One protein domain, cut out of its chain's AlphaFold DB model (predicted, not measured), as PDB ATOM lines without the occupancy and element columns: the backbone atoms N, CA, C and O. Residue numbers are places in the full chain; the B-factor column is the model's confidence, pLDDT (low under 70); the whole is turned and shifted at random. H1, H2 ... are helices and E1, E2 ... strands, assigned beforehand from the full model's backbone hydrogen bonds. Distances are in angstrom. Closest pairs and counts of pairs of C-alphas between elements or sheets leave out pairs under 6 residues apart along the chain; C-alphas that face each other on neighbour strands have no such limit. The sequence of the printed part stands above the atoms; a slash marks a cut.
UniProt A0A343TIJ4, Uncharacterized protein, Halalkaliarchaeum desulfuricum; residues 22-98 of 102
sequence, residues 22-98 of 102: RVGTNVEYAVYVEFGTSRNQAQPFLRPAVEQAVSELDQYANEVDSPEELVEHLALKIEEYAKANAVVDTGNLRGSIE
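This is residues 22 to 98 of the 102 residues of an uncharacterized protein of Halalkaliarchaeum desulfuricum (UniProt A0A343TIJ4). One long helix, H4, is the spine of a rod-like body, with H2 packed slantwise on one side of it and the short H3 beyond H2 near the start of H4; the short strand E1 runs beside H4 on another side, next to the end of the printed part, which folds back after the small helix H5. H1 and the loop after it, round Arg 39, make one end of the rod, and the turn round Asp 65, between H3 and H4, makes the other. The printed part has 77 residues with five named helices and one named strand, in the order E1, H1, H2, H3, H4, H5, and its class is mostly helix. It is only just compact, close to loose, with a radius of gyration of the C-alphas of 13.7 A, and the C-alphas span 46 by 20 by 16 A.

Begin at H4, residues 67 to 85, the hub, which touches three other helices. Look first at H2, residues 46 to 55: it touches H4, with 22 pairs of C-alphas within 8 A, and the closest are those of Ala 49 and Tyr 81, 4.8 A apart. Their lines stand at a steep tilt of 48 degrees and they run opposite ways. H3, residues 57 to 61, touches H4 at residues 67 to 74 alone, where the closest C-alphas, those of Ala 61 and Leu 70, are 6.1 A apart. H2 and H3 meet only through their link, which is the single residue Glu 56. H5, residues 92 to 95, touches H4 at residues 82 to 84 alone, and the closest C-alphas, those of Lys 83 and Arg 94, are 5.1 A apart. Now turn to E1, residues 22 to 25, whose closest C-alpha pair with H4 is Val 23 and Glu 79, 6.4 A apart. E1 pairs with no named strand, but residues 24 to 25 of it make a short antiparallel pairing with residues 97 to 98. H1, residues 30 to 35, is close to H2 but not clearly touching it, the closest C-alphas being those of Glu 34 and Leu 46, 7.2 A apart; the steep tilt of 68 degrees is only just short of about perpendicular, and they run the same way. H1 and H4 are apart, and so are H2 and H5. On the backbone, every O i to N i+4 pair is within hydrogen-bond range in H1, H2, H3 and H4, while H5 is too short for such a pair and its one O i to N i+3 pair is not within range.

Find C-alpha 67 at (12.466, 83.838, 134.723); from there H4 runs through 19 residues to C-alpha 85 at (10.798, 91.458, 159.983), 26.4 A away. H2 measures 14.3 A from C-alpha 46 to C-alpha 55, and H3 6.1 A from C-alpha 57 to C-alpha 61. Go back to the first printed residue, C-alpha 22 at (7.870, 96.880, 143.195), where E1 begins; it is 9.5 A long to C-alpha 25. H1 follows from residue 30 to residue 35, 8.7 A long. H5, from residue 92 to residue 95, is 5.1 A long and ends at C-alpha 95 at (-0.455, 95.059, 156.301).

The two C-alphas farthest apart are those of Arg 39 and Asp 65, 47.3 A, while the first and last printed C-alphas, those of Arg 22 and Glu 98, are 8.0 A apart. The printed part has no cut and no long link; the links from H1 to H2, 10 residues, and from H4 to H5, 6 residues, are short, and the other three are tight. The mean pLDDT of the printed part is 92.5, and the model's confidence is under 70 at residues 88 to 90, in the link from H4 to H5.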
ATOM      1  N   ARG A  22       7.498  95.957 142.123       96.12
ATOM      2  CA  ARG A  22       7.870  96.880 143.195       96.12
ATOM      3  C   ARG A  22       7.424  96.290 144.516       96.12
ATOM      4  O   ARG A  22       6.243  96.005 144.678       96.12
ATOM      5  N   VAL A  23       8.356  96.148 145.454       97.31
ATOM      6  CA  VAL A  23       8.056  95.707 146.820       97.31
ATOM      7  C   VAL A  23       8.330  96.849 147.783       97.31
ATOM      8  O   VAL A  23       9.419  97.424 147.790       97.31
ATOM      9  N   GLY A  24       7.335  97.205 148.585       95.69
ATOM     10  CA  GLY A  24       7.458  98.312 149.520       95.69
ATOM     11  C   GLY A  24       6.162  98.586 150.258       95.69
ATOM     12  O   GLY A  24       5.274  97.747 150.309       95.69
ATOM     13  N   THR A  25       6.071  99.774 150.843       94.69
ATOM     14  CA  THR A  25       4.902 100.239 151.592       94.69
ATOM     15  C   THR A  25       4.620 101.697 151.245       94.69
ATOM     16  O   THR A  25       5.537 102.470 150.965       94.69
ATOM     17  N   ASN A  26       3.346 102.083 151.281       94.19
ATOM     18  CA  ASN A  26       2.897 103.470 151.152       94.19
ATOM     19  C   ASN A  26       2.896 104.235 152.490       94.19
ATOM     20  O   ASN A  26       2.455 105.382 152.555       94.19
ATOM     21  N   VAL A  27       3.364 103.609 153.568       93.25
ATOM     22  CA  VAL A  27       3.396 104.198 154.902       93.25
ATOM     23  C   VAL A  27       4.602 105.124 155.041       93.25
ATOM     24  O   VAL A  27       5.746 104.679 155.103       93.25
ATOM     25  N   GLU A  28       4.346 106.428 155.169       92.56
ATOM     26  CA  GLU A  28       5.397 107.456 155.217       92.56
ATOM     27  C   GLU A  28       6.415 107.241 156.343       92.56
ATOM     28  O   GLU A  28       7.608 107.484 156.165       92.56
ATOM     29  N   TYR A  29       5.975 106.759 157.511       91.75
ATOM     30  CA  TYR A  29       6.881 106.566 158.642       91.75
ATOM     31  C   TYR A  29       7.813 105.355 158.490       91.75
ATOM     32  O   TYR A  29       8.752 105.217 159.276       91.75
ATOM     33  N   ALA A  30       7.589 104.488 157.495       93.75
ATOM     34  CA  ALA A  30       8.367 103.270 157.290       93.75
ATOM     35  C   ALA A  30       9.856 103.554 157.046       93.75
ATOM     36  O   ALA A  30      10.709 102.800 157.509       93.75
ATOM     37  N   VAL A  31      10.186 104.682 156.406       94.88
ATOM     38  CA  VAL A  31      11.582 105.094 156.186       94.88
ATOM     39  C   VAL A  31      12.332 105.316 157.504       94.88
ATOM     40  O   VAL A  31      13.486 104.917 157.643       94.88
ATOM     41  N   TYR A  32      11.666 105.893 158.507       94.44
ATOM     42  CA  TYR A  32      12.258 106.124 159.824       94.44
ATOM     43  C   TYR A  32      12.407 104.829 160.621       94.44
ATOM     44  O   TYR A  32      13.277 104.742 161.483       94.44
ATOM     45  N   VAL A  33      11.573 103.824 160.338       93.56
ATOM     46  CA  VAL A  33      11.708 102.480 160.911       93.56
ATOM     47  C   VAL A  33      12.913 101.774 160.284       93.56
ATOM     48  O   VAL A  33      13.796 101.326 161.010       93.56
ATOM     49  N   GLU A  34      13.014 101.774 158.953       95.56
ATOM     50  CA  GLU A  34      14.072 101.085 158.200       95.56
ATOM     51  C   GLU A  34      15.486 101.610 158.508       95.56
ATOM     52  O   GLU A  34      16.443 100.834 158.600       95.56
ATOM     53  N   PHE A  35      15.627 102.930 158.668       96.38
ATOM     54  CA  PHE A  35      16.926 103.592 158.840       96.38
ATOM     55  C   PHE A  35      17.166 104.160 160.241       96.38
ATOM     56  O   PHE A  35      18.294 104.535 160.565       96.38
ATOM     57  N   GLY A  36      16.143 104.192 161.094       95.00
ATOM     58  CA  GLY A  36      16.225 104.810 162.413       95.00
ATOM     59  C   GLY A  36      16.189 106.338 162.361       95.00
ATOM     60  O   GLY A  36      16.039 106.976 161.320       95.00
ATOM     61  N   THR A  37      16.313 106.949 163.534       95.00
ATOM     62  CA  THR A  37      16.311 108.406 163.726       95.00
ATOM     63  C   THR A  37      17.345 108.791 164.782       95.00
ATOM     64  O   THR A  37      17.936 107.937 165.436       95.00
ATOM     65  N   SER A  38      17.517 110.088 165.046       96.19
ATOM     66  CA  SER A  38      18.378 110.543 166.147       96.19
ATOM     67  C   SER A  38      17.903 110.095 167.539       96.19
ATOM     68  O   SER A  38      18.661 110.196 168.498       96.19
ATOM     69  N   ARG A  39      16.641 109.663 167.672       94.19
ATOM     70  CA  ARG A  39      16.017 109.283 168.950       94.19
ATOM     71  C   ARG A  39      15.765 107.783 169.090       94.19
ATOM     72  O   ARG A  39      15.653 107.312 170.212       94.19
ATOM     73  N   ASN A  40      15.673 107.052 167.980       92.94
ATOM     74  CA  ASN A  40      15.350 105.625 167.951       92.94
ATOM     75  C   ASN A  40      16.295 104.893 166.996       92.94
ATOM     76  O   ASN A  40      16.557 105.386 165.901       92.94
ATOM     77  N   GLN A  41      16.763 103.708 167.390       94.69
ATOM     78  CA  GLN A  41      17.588 102.855 166.530       94.69
ATOM     79  C   GLN A  41      16.792 102.335 165.323       94.69
ATOM     80  O   GLN A  41      15.565 102.236 165.379       94.69
ATOM     81  N   ALA A  42      17.509 102.006 164.247       95.12
ATOM     82  CA  ALA A  42      16.933 101.384 163.060       95.12
ATOM     83  C   ALA A  42      16.372  99.997 163.390       95.12
ATOM     84  O   ALA A  42      17.001  99.220 164.108       95.12
ATOM     85  N   GLN A  43      15.213  99.691 162.823       94.06
ATOM     86  CA  GLN A  43      14.577  98.379 162.868       94.06
ATOM     87  C   GLN A  43      14.275  97.970 161.423       94.06
ATOM     88  O   GLN A  43      13.134  98.082 160.972       94.06
ATOM     89  N   PRO A  44      15.320  97.605 160.658       95.81
ATOM     90  CA  PRO A  44      15.190  97.327 159.239       95.81
ATOM     91  C   PRO A  44      14.320  96.096 159.011       95.81
ATOM     92  O   PRO A  44      14.441  95.095 159.717       95.81
ATOM     93  N   PHE A  45      13.462  96.174 158.004       95.44
ATOM     94  CA  PHE A  45      12.543  95.105 157.637       95.44
ATOM     95  C   PHE A  45      12.643  94.761 156.152       95.44
ATOM     96  O   PHE A  45      12.574  93.586 155.804       95.44
ATOM     97  N   LEU A  46      12.872  95.752 155.282       96.38
ATOM     98  CA  LEU A  46      12.890  95.540 153.836       96.38
ATOM     99  C   LEU A  46      14.263  95.091 153.328       96.38
ATOM    100  O   LEU A  46      14.349  94.123 152.580       96.38
ATOM    101  N   ARG A  47      15.356  95.741 153.750       96.12
ATOM    102  CA  ARG A  47      16.714  95.310 153.368       96.12
ATOM    103  C   ARG A  47      17.038  93.870 153.786       96.12
ATOM    104  O   ARG A  47      17.430  93.109 152.906       96.12
ATOM    105  N   PRO A  48      16.825  93.450 155.052       97.56
ATOM    106  CA  PRO A  48      17.079  92.063 155.437       97.56
ATOM    107  C   PRO A  48      16.187  91.072 154.677       97.56
ATOM    108  O   PRO A  48      16.623  89.961 154.397       97.56
ATOM    109  N   ALA A  49      14.972  91.469 154.285       97.69
ATOM    110  CA  ALA A  49      14.101  90.636 153.458       97.69
ATOM    111  C   ALA A  49      14.663  90.410 152.047       97.69
ATOM    112  O   ALA A  49      14.635  89.286 151.551       97.69
ATOM    113  N   VAL A  50      15.215  91.455 151.422       97.44
ATOM    114  CA  VAL A  50      15.904  91.343 150.126       97.44
ATOM    115  C   VAL A  50      17.137  90.457 150.247       97.44
ATOM    116  O   VAL A  50      17.314  89.554 149.438       97.44
ATOM    117  N   GLU A  51      17.974  90.687 151.258       97.62
ATOM    118  CA  GLU A  51      19.187  89.893 151.482       97.62
ATOM    119  C   GLU A  51      18.860  88.407 151.656       97.62
ATOM    120  O   GLU A  51      19.498  87.560 151.030       97.62
ATOM    121  N   GLN A  52      17.827  88.093 152.443       97.75
ATOM    122  CA  GLN A  52      17.379  86.721 152.646       97.75
ATOM    123  C   GLN A  52      16.847  86.098 151.351       97.75
ATOM    124  O   GLN A  52      17.312  85.030 150.957       97.75
ATOM    125  N   ALA A  53      15.937  86.777 150.652       96.69
ATOM    126  CA  ALA A  53      15.369  86.268 149.408       96.69
ATOM    127  C   ALA A  53      16.448  86.039 148.332       96.69
ATOM    128  O   ALA A  53      16.428  85.032 147.633       96.69
ATOM    129  N   VAL A  54      17.436  86.935 148.234       94.75
ATOM    130  CA  VAL A  54      18.572  86.778 147.311       94.75
ATOM    131  C   VAL A  54      19.479  85.619 147.728       94.75
ATOM    132  O   VAL A  54      19.980  84.906 146.863       94.75
ATOM    133  N   SER A  55      19.674  85.386 149.029       97.00
ATOM    134  CA  SER A  55      20.463  84.241 149.505       97.00
ATOM    135  C   SER A  55      19.822  82.886 149.178       97.00
ATOM    136  O   SER A  55      20.525  81.883 149.071       97.00
ATOM    137  N   GLU A  56      18.503  82.867 148.976       95.94
ATOM    138  CA  GLU A  56      17.711  81.685 148.622       95.94
ATOM    139  C   GLU A  56      17.400  81.610 147.110       95.94
ATOM    140  O   GLU A  56      16.742  80.672 146.663       95.94
ATOM    141  N   LEU A  57      17.915  82.546 146.297       92.62
ATOM    142  CA  LEU A  57      17.592  82.679 144.869       92.62
ATOM    143  C   LEU A  57      17.828  81.392 144.070       92.62
ATOM    144  O   LEU A  57      16.993  81.023 143.244       92.62
ATOM    145  N   ASP A  58      18.939  80.700 144.328       93.31
ATOM    146  CA  ASP A  58      19.265  79.443 143.648       93.31
ATOM    147  C   ASP A  58      18.209  78.363 143.916       93.31
ATOM    148  O   ASP A  58      17.939  77.534 143.052       93.31
ATOM    149  N   GLN A  59      17.587  78.357 145.098       93.81
ATOM    150  CA  GLN A  59      16.523  77.404 145.423       93.81
ATOM    151  C   GLN A  59      15.274  77.721 144.603       93.81
ATOM    152  O   GLN A  59      14.769  76.848 143.903       93.81
ATOM    153  N   TYR A  60      14.856  78.987 144.587       91.00
ATOM    154  CA  TYR A  60      13.685  79.424 143.826       91.00
ATOM    155  C   TYR A  60      13.857  79.206 142.321       91.00
ATOM    156  O   TYR A  60      12.910  78.812 141.649       91.00
ATOM    157  N   ALA A  61      15.069  79.398 141.793       91.06
ATOM    158  CA  ALA A  61      15.379  79.154 140.386       91.06
ATOM    159  C   ALA A  61      15.224  77.678 139.977       91.06
ATOM    160  O   ALA A  61      15.000  77.399 138.804       91.06
ATOM    161  N   ASN A  62      15.323  76.739 140.924       93.44
ATOM    162  CA  ASN A  62      15.074  75.315 140.678       93.44
ATOM    163  C   ASN A  62      13.592  74.923 140.820       93.44
ATOM    164  O   ASN A  62      13.230  73.798 140.478       93.44
ATOM    165  N   GLU A  63      12.749  75.809 141.353       90.44
ATOM    166  CA  GLU A  63      11.328  75.552 141.624       90.44
ATOM    167  C   GLU A  63      10.389  76.107 140.543       90.44
ATOM    168  O   GLU A  63       9.197  75.805 140.567       90.44
ATOM    169  N   VAL A  64      10.903  76.919 139.618       90.56
ATOM    170  CA  VAL A  64      10.114  77.658 138.620       90.56
ATOM    171  C   VAL A  64      10.567  77.338 137.199       90.56
ATOM    172  O   VAL A  64      11.742  77.061 136.958       90.56
ATOM    173  N   ASP A  65       9.638  77.413 136.246       88.56
ATOM    174  CA  ASP A  65       9.881  77.005 134.858       88.56
ATOM    175  C   ASP A  65      10.316  78.179 133.961       88.56
ATOM    176  O   ASP A  65      10.736  77.980 132.816       88.56
ATOM    177  N   SER A  66      10.225  79.420 134.460       85.75
ATOM    178  CA  SER A  66      10.568  80.632 133.706       85.75
ATOM    179  C   SER A  66      11.159  81.752 134.577       85.75
ATOM    180  O   SER A  66      10.850  81.847 135.769       85.75
ATOM    181  N   PRO A  67      11.978  82.657 134.007       86.38
ATOM    182  CA  PRO A  67      12.466  83.838 134.723       86.38
ATOM    183  C   PRO A  67      11.345  84.761 135.199       86.38
ATOM    184  O   PRO A  67      11.453  85.385 136.248       86.38
ATOM    185  N   GLU A  68      10.253  84.838 134.449       87.94
ATOM    186  CA  GLU A  68       9.075  85.609 134.809       87.94
ATOM    187  C   GLU A  68       8.427  85.108 136.106       87.94
ATOM    188  O   GLU A  68       8.037  85.920 136.948       87.94
ATOM    189  N   GLU A  69       8.333  83.786 136.275       90.69
ATOM    190  CA  GLU A  69       7.882  83.152 137.519       90.69
ATOM    191  C   GLU A  69       8.898  83.337 138.646       90.69
ATOM    192  O   GLU A  69       8.500  83.576 139.784       90.69
ATOM    193  N   LEU A  70      10.201  83.298 138.344       92.62
ATOM    194  CA  LEU A  70      11.248  83.555 139.334       92.62
ATOM    195  C   LEU A  70      11.136  84.963 139.923       92.62
ATOM    196  O   LEU A  70      11.225  85.126 141.138       92.62
ATOM    197  N   VAL A  71      10.937  85.981 139.081       92.50
ATOM    198  CA  VAL A  71      10.819  87.369 139.549       92.50
ATOM    199  C   VAL A  71       9.560  87.560 140.394       92.50
ATOM    200  O   VAL A  71       9.615  88.222 141.431       92.50
ATOM    201  N   GLU A  72       8.444  86.953 139.993       94.31
ATOM    202  CA  GLU A  72       7.207  86.957 140.778       94.31
ATOM    203  C   GLU A  72       7.393  86.255 142.131       94.31
ATOM    204  O   GLU A  72       7.080  86.834 143.174       94.31
ATOM    205  N   HIS A  73       7.970  85.050 142.139       95.31
ATOM    206  CA  HIS A  73       8.248  84.295 143.360       95.31
ATOM    207  C   HIS A  73       9.175  85.092 144.291       95.31
ATOM    208  O   HIS A  73       8.874  85.268 145.474       95.31
ATOM    209  N   LEU A  74      10.256  85.665 143.757       96.25
ATOM    210  CA  LEU A  74      11.193  86.474 144.530       96.25
ATOM    211  C   LEU A  74      10.508  87.703 145.147       96.25
ATOM    212  O   LEU A  74      10.722  87.997 146.322       96.25
ATOM    213  N   ALA A  75       9.652  88.398 144.394       97.06
ATOM    214  CA  ALA A  75       8.915  89.553 144.900       97.06
ATOM    215  C   ALA A  75       7.975  89.177 146.060       97.06
ATOM    216  O   ALA A  75       7.961  89.862 147.087       97.06
ATOM    217  N   LEU A  76       7.251  88.059 145.934       97.06
ATOM    218  CA  LEU A  76       6.380  87.532 146.990       97.06
ATOM    219  C   LEU A  76       7.172  87.116 148.238       97.06
ATOM    220  O   LEU A  76       6.730  87.370 149.359       97.06
ATOM    221  N   LYS A  77       8.364  86.533 148.068       98.00
ATOM    222  CA  LYS A  77       9.251  86.171 149.185       98.00
ATOM    223  C   LYS A  77       9.804  87.390 149.907       98.00
ATOM    224  O   LYS A  77       9.815  87.420 151.136       98.00
ATOM    225  N   ILE A  78      10.195  88.430 149.169       98.19
ATOM    226  CA  ILE A  78      10.622  89.698 149.776       98.19
ATOM    227  C   ILE A  78       9.472  90.309 150.583       98.19
ATOM    228  O   ILE A  78       9.698  90.771 151.698       98.19
ATOM    229  N   GLU A  79       8.239  90.295 150.066       97.69
ATOM    230  CA  GLU A  79       7.063  90.756 150.810       97.69
ATOM    231  C   GLU A  79       6.853  89.946 152.101       97.69
ATOM    232  O   GLU A  79       6.694  90.529 153.176       97.69
ATOM    233  N   GLU A  80       6.890  88.614 152.013       97.00
ATOM    234  CA  GLU A  80       6.744  87.693 153.146       97.00
ATOM    235  C   GLU A  80       7.779  87.980 154.244       97.00
ATOM    236  O   GLU A  80       7.422  88.204 155.407       97.00
ATOM    237  N   TYR A  81       9.058  88.047 153.877       97.25
ATOM    238  CA  TYR A  81      10.138  88.313 154.820       97.25
ATOM    239  C   TYR A  81      10.084  89.737 155.372       97.25
ATOM    240  O   TYR A  81      10.292  89.943 156.570       97.25
ATOM    241  N   ALA A  82       9.721  90.727 154.557       96.12
ATOM    242  CA  ALA A  82       9.559  92.099 155.025       96.12
ATOM    243  C   ALA A  82       8.428  92.204 156.058       96.12
ATOM    244  O   ALA A  82       8.569  92.896 157.068       96.12
ATOM    245  N   LYS A  83       7.332  91.462 155.859       94.56
ATOM    246  CA  LYS A  83       6.238  91.356 156.832       94.56
ATOM    247  C   LYS A  83       6.664  90.663 158.122       94.56
ATOM    248  O   LYS A  83       6.234  91.090 159.195       94.56
ATOM    249  N   ALA A  84       7.485  89.619 158.033       94.00
ATOM    250  CA  ALA A  84       8.011  88.910 159.199       94.00
ATOM    251  C   ALA A  84       8.970  89.787 160.024       94.00
ATOM    252  O   ALA A  84       8.902  89.787 161.254       94.00
ATOM    253  N   ASN A  85       9.807  90.582 159.353       93.81
ATOM    254  CA  ASN A  85      10.798  91.458 159.983       93.81
ATOM    255  C   ASN A  85      10.207  92.775 160.520       93.81
ATOM    256  O   ASN A  85      10.841  93.458 161.324       93.81
ATOM    257  N   ALA A  86       8.990  93.150 160.112       90.56
ATOM    258  CA  ALA A  86       8.291  94.337 160.601       90.56
ATOM    259  C   ALA A  86       7.727  94.124 162.025       90.56
ATOM    260  O   ALA A  86       6.518  93.986 162.221       90.56
ATOM    261  N   VAL A  87       8.618  94.102 163.024       75.56
ATOM    262  CA  VAL A  87       8.303  93.829 164.443       75.56
ATOM    263  C   VAL A  87       7.548  94.984 165.121       75.56
ATOM    264  O   VAL A  87       6.797  94.751 166.067       75.56
ATOM    265  N   VAL A  88       7.723  96.231 164.661       69.88
ATOM    266  CA  VAL A  88       7.127  97.411 165.319       69.88
ATOM    267  C   VAL A  88       5.657  97.586 164.945       69.88
ATOM    268  O   VAL A  88       5.264  97.641 163.780       69.88
ATOM    269  N   ASP A  89       4.860  97.698 165.996       63.59
ATOM    270  CA  ASP A  89       3.491  97.232 166.110       63.59
ATOM    271  C   ASP A  89       2.446  98.323 165.838       63.59
ATOM    272  O   ASP A  89       2.207  99.202 166.664       63.59
ATOM    273  N   THR A  90       1.782  98.239 164.684       57.22
ATOM    274  CA  THR A  90       0.398  98.732 164.511       57.22
ATOM    275  C   THR A  90      -0.450  97.834 163.606       57.22
ATOM    276  O   THR A  90      -1.588  98.181 163.297       57.22
ATOM    277  N   GLY A  91       0.091  96.725 163.080       71.31
ATOM    278  CA  GLY A  91      -0.517  95.973 161.973       71.31
ATOM    279  C   GLY A  91      -0.604  96.755 160.650       71.31
ATOM    280  O   GLY A  91      -0.538  96.141 159.593       71.31
ATOM    281  N   ASN A  92      -0.657  98.090 160.697       87.81
ATOM    282  CA  ASN A  92      -0.730  98.992 159.555       87.81
ATOM    283  C   ASN A  92       0.526  98.910 158.682       87.81
ATOM    284  O   ASN A  92       0.410  98.712 157.481       87.81
ATOM    285  N   LEU A  93       1.727  98.977 159.279       90.50
ATOM    286  CA  LEU A  93       2.969  98.831 158.509       90.50
ATOM    287  C   LEU A  93       3.022  97.456 157.834       90.50
ATOM    288  O   LEU A  93       3.076  97.377 156.615       90.50
ATOM    289  N   ARG A  94       2.909  96.376 158.612       91.75
ATOM    290  CA  ARG A  94       2.955  95.005 158.089       91.75
ATOM    291  C   ARG A  94       1.880  94.733 157.029       91.75
ATOM    292  O   ARG A  94       2.160  94.087 156.031       91.75
ATOM    293  N   GLY A  95       0.660  95.226 157.235       91.44
ATOM    294  CA  GLY A  95      -0.455  95.059 156.301       91.44
ATOM    295  C   GLY A  95      -0.316  95.863 155.010       91.44
ATOM    296  O   GLY A  95      -0.935  95.500 154.023       91.44
ATOM    297  N   SER A  96       0.503  96.918 155.011       93.50
ATOM    298  CA  SER A  96       0.740  97.786 153.849       93.50
ATOM    299  C   SER A  96       1.931  97.381 152.975       93.50
ATOM    300  O   SER A  96       2.199  98.051 151.981       93.50
ATOM    301  N   ILE A  97       2.701  96.365 153.381       95.69
ATOM    302  CA  ILE A  97       3.828  95.877 152.584       95.69
ATOM    303  C   ILE A  97       3.271  94.981 151.482       95.69
ATOM    304  O   ILE A  97       2.610  93.987 151.781       95.69
ATOM    305  N   GLU A  98       3.531  95.331 150.229       97.06
ATOM    306  CA  GLU A  98       2.983  94.633 149.065       97.06
ATOM    307  C   GLU A  98       4.012  94.551 147.933       97.06
ATOM    308  O   GLU A  98       4.774  95.496 147.701       97.06
TER     309      GLU A  98